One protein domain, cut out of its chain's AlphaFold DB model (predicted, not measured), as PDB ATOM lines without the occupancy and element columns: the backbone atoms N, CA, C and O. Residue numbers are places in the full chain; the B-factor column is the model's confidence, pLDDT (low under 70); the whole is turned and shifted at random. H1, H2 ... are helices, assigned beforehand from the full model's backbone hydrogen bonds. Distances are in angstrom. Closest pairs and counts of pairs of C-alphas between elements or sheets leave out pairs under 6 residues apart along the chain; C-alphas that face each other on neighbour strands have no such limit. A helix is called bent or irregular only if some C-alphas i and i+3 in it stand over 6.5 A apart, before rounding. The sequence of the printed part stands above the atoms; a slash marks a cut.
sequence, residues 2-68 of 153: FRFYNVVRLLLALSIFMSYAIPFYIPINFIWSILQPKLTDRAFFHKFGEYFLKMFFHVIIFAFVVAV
ATOM      1  N   PHE A   2     119.137 132.458 127.776       66.88
ATOM      2  CA  PHE A   2     119.614 132.313 129.173       66.88
ATOM      3  C   PHE A   2     120.665 131.213 129.436       66.88
ATOM      4  O   PHE A   2     121.540 131.396 130.279       66.88
ATOM      5  N   ARG A   3     120.631 130.087 128.702       78.75
ATOM      6  CA  ARG A   3     121.608 128.992 128.879       78.75
ATOM      7  C   ARG A   3     123.045 129.416 128.554       78.75
ATOM      8  O   ARG A   3     123.951 129.072 129.301       78.75
ATOM      9  N   PHE A   4     123.250 130.205 127.499       90.50
ATOM     10  CA  PHE A   4     124.583 130.679 127.111       90.50
ATOM     11  C   PHE A   4     125.135 131.718 128.090       90.50
ATOM     12  O   PHE A   4     126.313 131.669 128.426       90.50
ATOM     13  N   TYR A   5     124.282 132.604 128.614       94.50
ATOM     14  CA  TYR A   5     124.689 133.621 129.587       94.50
ATOM     15  C   TYR A   5     125.291 133.008 130.861       94.50
ATOM     16  O   TYR A   5     126.361 133.422 131.300       94.50
ATOM     17  N   ASN A   6     124.650 131.976 131.420       94.06
ATOM     18  CA  ASN A   6     125.151 131.314 132.626       94.06
ATOM     19  C   ASN A   6     126.496 130.618 132.386       94.06
ATOM     20  O   ASN A   6     127.378 130.685 133.241       94.06
ATOM     21  N   VAL A   7     126.670 129.995 131.215       95.19
ATOM     22  CA  VAL A   7     127.935 129.353 130.829       95.19
ATOM     23  C   VAL A   7     129.044 130.396 130.678       95.19
ATOM     24  O   VAL A   7     130.118 130.217 131.243       95.19
ATOM     25  N   VAL A   8     128.780 131.522 130.004       95.62
ATOM     26  CA  VAL A   8     129.752 132.620 129.861       95.62
ATOM     27  C   VAL A   8     130.119 133.213 131.218       95.62
ATOM     28  O   VAL A   8     131.296 133.428 131.489       95.62
ATOM     29  N   ARG A   9     129.143 133.430 132.106       94.75
ATOM     30  CA  ARG A   9     129.408 133.961 133.449       94.75
ATOM     31  C   ARG A   9     130.277 133.015 134.279       94.75
ATOM     32  O   ARG A   9     131.158 133.481 134.994       94.75
ATOM     33  N   LEU A  10     130.055 131.705 134.162       96.19
ATOM     34  CA  LEU A  10     130.853 130.690 134.850       96.19
ATOM     35  C   LEU A  10     132.279 130.622 134.287       96.19
ATOM     36  O   LEU A  10     133.234 130.605 135.058       96.19
ATOM     37  N   LEU A  11     132.431 130.670 132.960       96.44
ATOM     38  CA  LEU A  11     133.738 130.728 132.298       96.44
ATOM     39  C   LEU A  11     134.512 132.002 132.663       96.44
ATOM     40  O   LEU A  11     135.704 131.924 132.949       96.44
ATOM     41  N   LEU A  12     133.846 133.160 132.712       95.38
ATOM     42  CA  LEU A  12     134.458 134.422 133.137       95.38
ATOM     43  C   LEU A  12     134.894 134.368 134.603       95.38
ATOM     44  O   LEU A  12     136.020 134.746 134.910       95.38
ATOM     45  N   ALA A  13     134.044 133.862 135.499       95.69
ATOM     46  CA  ALA A  13     134.396 133.714 136.910       95.69
ATOM     47  C   ALA A  13     135.602 132.779 137.097       95.69
ATOM     48  O   ALA A  13     136.531 133.118 137.830       95.69
ATOM     49  N   LEU A  14     135.627 131.645 136.386       96.44
ATOM     50  CA  LEU A  14     136.751 130.709 136.406       96.44
ATOM     51  C   LEU A  14     138.032 131.347 135.853       96.44
ATOM     52  O   LEU A  14     139.100 131.191 136.441       96.44
ATOM     53  N   SER A  15     137.927 132.092 134.750       95.44
ATOM     54  CA  SER A  15     139.057 132.800 134.149       95.44
ATOM     55  C   SER A  15     139.629 133.851 135.098       95.44
ATOM     56  O   SER A  15     140.840 133.883 135.288       95.44
ATOM     57  N   ILE A  16     138.786 134.671 135.730       94.19
ATOM     58  CA  ILE A  16     139.231 135.687 136.694       94.19
ATOM     59  C   ILE A  16     139.885 135.018 137.905       94.19
ATOM     60  O   ILE A  16     140.956 135.448 138.324       94.19
ATOM     61  N   PHE A  17     139.289 133.943 138.433       94.06
ATOM     62  CA  PHE A  17     139.852 133.187 139.551       94.06
ATOM     63  C   PHE A  17     141.253 132.645 139.233       94.06
ATOM     64  O   PHE A  17     142.175 132.823 140.027       94.06
ATOM     65  N   MET A  18     141.438 132.054 138.049       94.69
ATOM     66  CA  MET A  18     142.737 131.531 137.613       94.69
ATOM     67  C   MET A  18     143.756 132.642 137.333       94.69
ATOM     68  O   MET A  18     144.934 132.503 137.663       94.69
ATOM     69  N   SER A  19     143.329 133.760 136.745       95.00
ATOM     70  CA  SER A  19     144.226 134.865 136.393       95.00
ATOM     71  C   SER A  19     144.572 135.780 137.568       95.00
ATOM     72  O   SER A  19     145.565 136.497 137.476       95.00
ATOM     73  N   TYR A  20     143.818 135.757 138.674       90.00
ATOM     74  CA  TYR A  20     143.995 136.699 139.787       90.00
ATOM     75  C   TYR A  20     145.411 136.686 140.384       90.00
ATOM     76  O   TYR A  20     145.929 137.738 140.737       90.00
ATOM     77  N   ALA A  21     146.074 135.528 140.459       86.00
ATOM     78  CA  ALA A  21     147.406 135.425 141.059       86.00
ATOM     79  C   ALA A  21     148.540 135.998 140.180       86.00
ATOM     80  O   ALA A  21     149.596 136.366 140.700       86.00
ATOM     81  N   ILE A  22     148.342 136.084 138.858       91.44
ATOM     82  CA  ILE A  22     149.412 136.397 137.895       91.44
ATOM     83  C   ILE A  22     149.922 137.845 138.039       91.44
ATOM     84  O   ILE A  22     151.137 138.026 138.152       91.44
ATOM     85  N   PRO A  23     149.062 138.887 138.098       88.69
ATOM     86  CA  PRO A  23     149.518 140.276 138.175       88.69
ATOM     87  C   PRO A  23     150.309 140.608 139.443       88.69
ATOM     88  O   PRO A  23     151.112 141.537 139.429       88.69
ATOM     89  N   PHE A  24     150.111 139.862 140.532       87.88
ATOM     90  CA  PHE A  24     150.780 140.114 141.812       87.88
ATOM     91  C   PHE A  24     152.162 139.481 141.915       87.88
ATOM     92  O   PHE A  24     152.984 139.957 142.694       87.88
ATOM     93  N   TYR A  25     152.448 138.445 141.128       89.88
ATOM     94  CA  TYR A  25     153.716 137.724 141.216       89.88
ATOM     95  C   TYR A  25     154.919 138.633 140.921       89.88
ATOM     96  O   TYR A  25     155.880 138.669 141.689       89.88
ATOM     97  N   ILE A  26     154.849 139.411 139.838       91.31
ATOM     98  CA  ILE A  26     155.972 140.244 139.385       91.31
ATOM     99  C   ILE A  26     156.253 141.406 140.356       91.31
ATOM    100  O   ILE A  26     157.399 141.524 140.797       91.31
ATOM    101  N   PRO A  27     155.269 142.243 140.752       89.88
ATOM    102  CA  PRO A  27     155.524 143.372 141.646       89.88
ATOM    103  C   PRO A  27     156.017 142.936 143.026       89.88
ATOM    104  O   PRO A  27     156.930 143.553 143.570       89.88
ATOM    105  N   ILE A  28     155.454 141.858 143.582       90.19
ATOM    106  CA  ILE A  28     155.827 141.349 144.910       90.19
ATOM    107  C   ILE A  28     157.275 140.866 144.905       90.19
ATOM    108  O   ILE A  28     158.051 141.277 145.767       90.19
ATOM    109  N   ASN A  29     157.667 140.070 143.906       90.44
ATOM    110  CA  ASN A  29     159.043 139.584 143.791       90.44
ATOM    111  C   ASN A  29     160.034 140.720 143.522       90.44
ATOM    112  O   ASN A  29     161.138 140.717 144.066       90.44
ATOM    113  N   PHE A  30     159.640 141.707 142.715       91.00
ATOM    114  CA  PHE A  30     160.473 142.871 142.430       91.00
ATOM    115  C   PHE A  30     160.731 143.708 143.690       91.00
ATOM    116  O   PHE A  30     161.884 143.995 144.015       91.00
ATOM    117  N   ILE A  31     159.680 144.057 144.439       91.06
ATOM    118  CA  ILE A  31     159.823 144.846 145.671       91.06
ATOM    119  C   ILE A  31     160.576 144.037 146.733       91.06
ATOM    120  O   ILE A  31     161.439 144.587 147.417       91.06
ATOM    121  N   TRP A  32     160.306 142.733 146.843       89.06
ATOM    122  CA  TRP A  32     161.016 141.861 147.772       89.06
ATOM    123  C   TRP A  32     162.518 141.791 147.476       89.06
ATOM    124  O   TRP A  32     163.313 141.941 148.397       89.06
ATOM    125  N   SER A  33     162.919 141.677 146.206       88.25
ATOM    126  CA  SER A  33     164.333 141.681 145.791       88.25
ATOM    127  C   SER A  33     165.074 142.964 146.199       88.25
ATOM    128  O   SER A  33     166.236 142.923 146.596       88.25
ATOM    129  N   ILE A  34     164.388 144.113 146.179       88.38
ATOM    130  CA  ILE A  34     164.956 145.403 146.609       88.38
ATOM    131  C   ILE A  34     165.003 145.523 148.140       88.38
ATOM    132  O   ILE A  34     165.896 146.173 148.692       88.38
ATOM    133  N   LEU A  35     164.029 144.932 148.836       86.00
ATOM    134  CA  LEU A  35     163.861 145.063 150.282       86.00
ATOM    135  C   LEU A  35     164.696 144.046 151.075       86.00
ATOM    136  O   LEU A  35     165.245 144.392 152.120       86.00
ATOM    137  N   GLN A  36     164.839 142.823 150.561       82.31
ATOM    138  CA  GLN A  36     165.602 141.732 151.166       82.31
ATOM    139  C   GLN A  36     167.032 142.133 151.574       82.31
ATOM    140  O   GLN A  36     167.376 141.897 152.729       82.31
ATOM    141  N   PRO A  37     167.869 142.766 150.727       80.69
ATOM    142  CA  PRO A  37     169.239 143.118 151.112       80.69
ATOM    143  C   PRO A  37     169.319 144.227 152.173       80.69
ATOM    144  O   PRO A  37     170.374 144.420 152.768       80.69
ATOM    145  N   LYS A  38     168.228 144.966 152.420       76.50
ATOM    146  CA  LYS A  38     168.178 146.049 153.419       76.50
ATOM    147  C   LYS A  38     167.758 145.571 154.811       76.50
ATOM    148  O   LYS A  38     167.852 146.332 155.769       76.50
ATOM    149  N   LEU A  39     167.272 144.336 154.927       73.62
ATOM    150  CA  LEU A  39     166.834 143.726 156.179       73.62
ATOM    151  C   LEU A  39     167.972 142.839 156.710       73.62
ATOM    152  O   LEU A  39     168.058 141.667 156.373       73.62
ATOM    153  N   THR A  40     168.887 143.406 157.495       58.00
ATOM    154  CA  THR A  40     170.054 142.686 158.036       58.00
ATOM    155  C   THR A  40     169.665 141.674 159.136       58.00
ATOM    156  O   THR A  40     168.944 141.995 160.080       58.00
ATOM    157  N   ASP A  41     170.178 140.444 159.004       60.25
ATOM    158  CA  ASP A  41     170.439 139.406 160.026       60.25
ATOM    159  C   ASP A  41     169.319 138.770 160.861       60.25
ATOM    160  O   ASP A  41     169.600 137.894 161.685       60.25
ATOM    161  N   ARG A  42     168.037 139.075 160.651       63.34
ATOM    162  CA  ARG A  42     166.970 138.328 161.346       63.34
ATOM    163  C   ARG A  42     166.120 137.522 160.379       63.34
ATOM    164  O   ARG A  42     165.158 138.025 159.808       63.34
ATOM    165  N   ALA A  43     166.414 136.223 160.278       64.50
ATOM    166  CA  ALA A  43     165.646 135.244 159.496       64.50
ATOM    167  C   ALA A  43     164.122 135.296 159.761       64.50
ATOM    168  O   ALA A  43     163.318 135.022 158.870       64.50
ATOM    169  N   PHE A  44     163.719 135.709 160.970       63.03
ATOM    170  CA  PHE A  44     162.322 135.949 161.333       63.03
ATOM    171  C   PHE A  44     161.692 137.134 160.574       63.03
ATOM    172  O   PHE A  44     160.583 137.012 160.057       63.03
ATOM    173  N   PHE A  45     162.411 138.253 160.435       68.69
ATOM    174  CA  PHE A  45     161.948 139.433 159.698       68.69
ATOM    175  C   PHE A  45     161.905 139.194 158.187       68.69
ATOM    176  O   PHE A  45     161.045 139.759 157.517       68.69
ATOM    177  N   HIS A  46     162.755 138.311 157.653       71.12
ATOM    178  CA  HIS A  46     162.675 137.920 156.245       71.12
ATOM    179  C   HIS A  46     161.371 137.189 155.920       71.12
ATOM    180  O   HIS A  46     160.656 137.585 155.004       71.12
ATOM    181  N   LYS A  47     161.010 136.155 156.690       72.19
ATOM    182  CA  LYS A  47     159.750 135.438 156.439       72.19
ATOM    183  C   LYS A  47     158.542 136.340 156.681       72.19
ATOM    184  O   LYS A  47     157.641 136.377 155.852       72.19
ATOM    185  N   PHE A  48     158.535 137.103 157.775       81.56
ATOM    186  CA  PHE A  48     157.411 137.985 158.097       81.56
ATOM    187  C   PHE A  48     157.249 139.132 157.087       81.56
ATOM    188  O   PHE A  48     156.125 139.478 156.730       81.56
ATOM    189  N   GLY A  49     158.355 139.683 156.577       82.19
ATOM    190  CA  GLY A  49     158.347 140.777 155.608       82.19
ATOM    191  C   GLY A  49     157.674 140.414 154.283       82.19
ATOM    192  O   GLY A  49     156.906 141.213 153.753       82.19
ATOM    193  N   GLU A  50     157.889 139.196 153.778       83.00
ATOM    194  CA  GLU A  50     157.260 138.741 152.532       83.00
ATOM    195  C   GLU A  50     155.736 138.578 152.689       83.00
ATOM    196  O   GLU A  50     154.963 139.039 151.844       83.00
ATOM    197  N   TYR A  51     155.285 137.973 153.796       86.81
ATOM    198  CA  TYR A  51     153.854 137.852 154.103       86.81
ATOM    199  C   TYR A  51     153.200 139.214 154.331       86.81
ATOM    200  O   TYR A  51     152.094 139.453 153.843       86.81
ATOM    201  N   PHE A  52     153.890 140.122 155.022       90.06
ATOM    202  CA  PHE A  52     153.408 141.478 155.246       90.06
ATOM    203  C   PHE A  52     153.228 142.236 153.926       90.06
ATOM    204  O   PHE A  52     152.188 142.852 153.714       90.06
ATOM    205  N   LEU A  53     154.187 142.134 153.000       90.00
ATOM    206  CA  LEU A  53     154.098 142.774 151.686       90.00
ATOM    207  C   LEU A  53     152.921 142.226 150.870       90.00
ATOM    208  O   LEU A  53     152.155 142.997 150.285       90.00
ATOM    209  N   LYS A  54     152.731 140.901 150.877       89.12
ATOM    210  CA  LYS A  54     151.568 140.248 150.256       89.12
ATOM    211  C   LYS A  54     150.259 140.773 150.847       89.12
ATOM    212  O   LYS A  54     149.362 141.148 150.092       89.12
ATOM    213  N   MET A  55     150.153 140.831 152.173       92.06
ATOM    214  CA  MET A  55     148.964 141.333 152.868       92.06
ATOM    215  C   MET A  55     148.706 142.807 152.548       92.06
ATOM    216  O   MET A  55     147.579 143.179 152.233       92.06
ATOM    217  N   PHE A  56     149.749 143.633 152.553       92.75
ATOM    218  CA  PHE A  56     149.673 145.057 152.253       92.75
ATOM    219  C   PHE A  56     149.074 145.331 150.866       92.75
ATOM    220  O   PHE A  56     148.149 146.135 150.747       92.75
ATOM    221  N   PHE A  57     149.520 144.608 149.833       89.88
ATOM    222  CA  PHE A  57     148.945 144.723 148.485       89.88
ATOM    223  C   PHE A  57     147.446 144.392 148.455       89.88
ATOM    224  O   PHE A  57     146.664 145.120 147.843       89.88
ATOM    225  N   HIS A  58     147.035 143.325 149.142       91.12
ATOM    226  CA  HIS A  58     145.626 142.926 149.202       91.12
ATOM    227  C   HIS A  58     144.771 143.953 149.954       91.12
ATOM    228  O   HIS A  58     143.660 144.257 149.518       91.12
ATOM    229  N   VAL A  59     145.292 144.529 151.041       94.06
ATOM    230  CA  VAL A  59     144.600 145.568 151.818       94.06
ATOM    231  C   VAL A  59     144.377 146.827 150.982       94.06
ATOM    232  O   VAL A  59     143.285 147.387 151.029       94.06
ATOM    233  N   ILE A  60     145.355 147.248 150.173       90.62
ATOM    234  CA  ILE A  60     145.194 148.402 149.274       90.62
ATOM    235  C   ILE A  60     144.051 148.170 148.284       90.62
ATOM    236  O   ILE A  60     143.210 149.047 148.092       90.62
ATOM    237  N   ILE A  61     143.997 146.988 147.666       88.69
ATOM    238  CA  ILE A  61     142.943 146.663 146.697       88.69
ATOM    239  C   ILE A  61     141.585 146.626 147.381       88.69
ATOM    240  O   ILE A  61     140.625 147.198 146.870       88.69
ATOM    241  N   PHE A  62     141.512 146.001 148.554       90.00
ATOM    242  CA  PHE A  62     140.287 145.957 149.338       90.00
ATOM    243  C   PHE A  62     139.808 147.363 149.717       90.00
ATOM    244  O   PHE A  62     138.634 147.675 149.536       90.00
ATOM    245  N   ALA A  63     140.715 148.242 150.151       90.50
ATOM    246  CA  ALA A  63     140.398 149.638 150.434       90.50
ATOM    247  C   ALA A  63     139.851 150.363 149.193       90.50
ATOM    248  O   ALA A  63     138.882 151.111 149.301       90.50
ATOM    249  N   PHE A  64     140.415 150.104 148.008       85.50
ATOM    250  CA  PHE A  64     139.938 150.688 146.752       85.50
ATOM    251  C   PHE A  64     138.529 150.207 146.378       85.50
ATOM    252  O   PHE A  64     137.697 151.003 145.944       85.50
ATOM    253  N   VAL A  65     138.247 148.917 146.587       85.75
ATOM    254  CA  VAL A  65     136.924 148.317 146.356       85.75
ATOM    255  C   VAL A  65     135.880 148.884 147.321       85.75
ATOM    256  O   VAL A  65     134.771 149.196 146.899       85.75
ATOM    257  N   VAL A  66     136.229 149.058 148.599       87.69
ATOM    258  CA  VAL A  66     135.331 149.658 149.601       87.69
ATOM    259  C   VAL A  66     135.078 151.140 149.309       87.69
ATOM    260  O   VAL A  66     133.963 151.617 149.502       87.69
ATOM    261  N   ALA A  67     136.086 151.871 148.824       84.19
ATOM    262  CA  ALA A  67     135.962 153.296 148.532       84.19
ATOM    263  C   ALA A  67     135.029 153.602 147.345       84.19
ATOM    264  O   ALA A  67     134.393 154.655 147.332       84.19
ATOM    265  N   VAL A  68     134.947 152.721 146.341       82.25
ATOM    266  CA  VAL A  68     134.137 152.949 145.133       82.25
ATOM    267  C   VAL A  68     133.401 151.658 144.738       82.25
ATOM    268  O   VAL A  68     133.991 150.785 144.113       82.25
TER     269      VAL A  68
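This is residues 2 to 68 of the 153 residues of the protein "Aa_trans domain-containing protein" of Helobdella robusta (UniProt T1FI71). Two helices, H1 and H2, follow each other end to end in a long, nearly straight row, and a third, H3, folds back beyond H2 to make a loose, splayed helical hairpin with it. H1 sticks out as a free arm that makes much of the length, and the last residues of H3, from 59 on, stick out from the hairpin as well. The printed part has 67 residues with three named helices, in the order H1, H2, H3, and no named strand, and its class is all helix. The whole is extended, with a radius of gyration of the C-alphas of 17.4 A, and its C-alphas span 60 by 25 by 17 A.

Start at H1, residues 2 to 19, which touches no helix. Next comes H2, residues 22 to 38; H1 and H2 meet only through their link, a tight one of 2 residues. Look near residue 31 for a kink of 27 degrees in H2. H2 is irregular, but only just: C-alphas 34 and 37 are 6.6 A apart. After a tight link of 4 residues you reach H3, residues 43 to 67, which touches H2 with residues 46 to 54 alone. Their closest C-alphas are those of Trp 32 and Glu 50, 6.8 A apart. H2 and H3 form a helical hairpin, at a steep tilt of 43 degrees and running opposite ways, 11.9 A from centre to centre. H1 and H3 are apart. In the backbone, every O i to N i+4 pair is within hydrogen-bond range in H1, against 9 of 13 in H2 and 20 of 21 in H3.

Find C-alpha 2 at (119.614, 132.313, 129.173); from there H1 runs 25.8 A to C-alpha 19. Find C-alpha 22 at (149.412, 136.397, 137.895), where H2 begins; it runs 26.2 A to C-alpha 38. H3, the longest helix with 25 residues, runs 36.4 A from C-alpha 43 to C-alpha 67 at (135.962, 153.296, 148.532).

The two C-alphas farthest apart are those of Phe 2 and Asp 41, at 59.9 A. Residues 2 to 23, of which 2 to 19 belong to H1, stand free, and so do residues 59 to 68, of which 59 to 67 belong to H3. Without them the body has 35 residues and spans 27 by 16 by 10 A. The printed part has no cut, and neither link is long. The mean pLDDT of the printed part is 86.2; look for values under 70 at residue 2 and at residues 40 to 45.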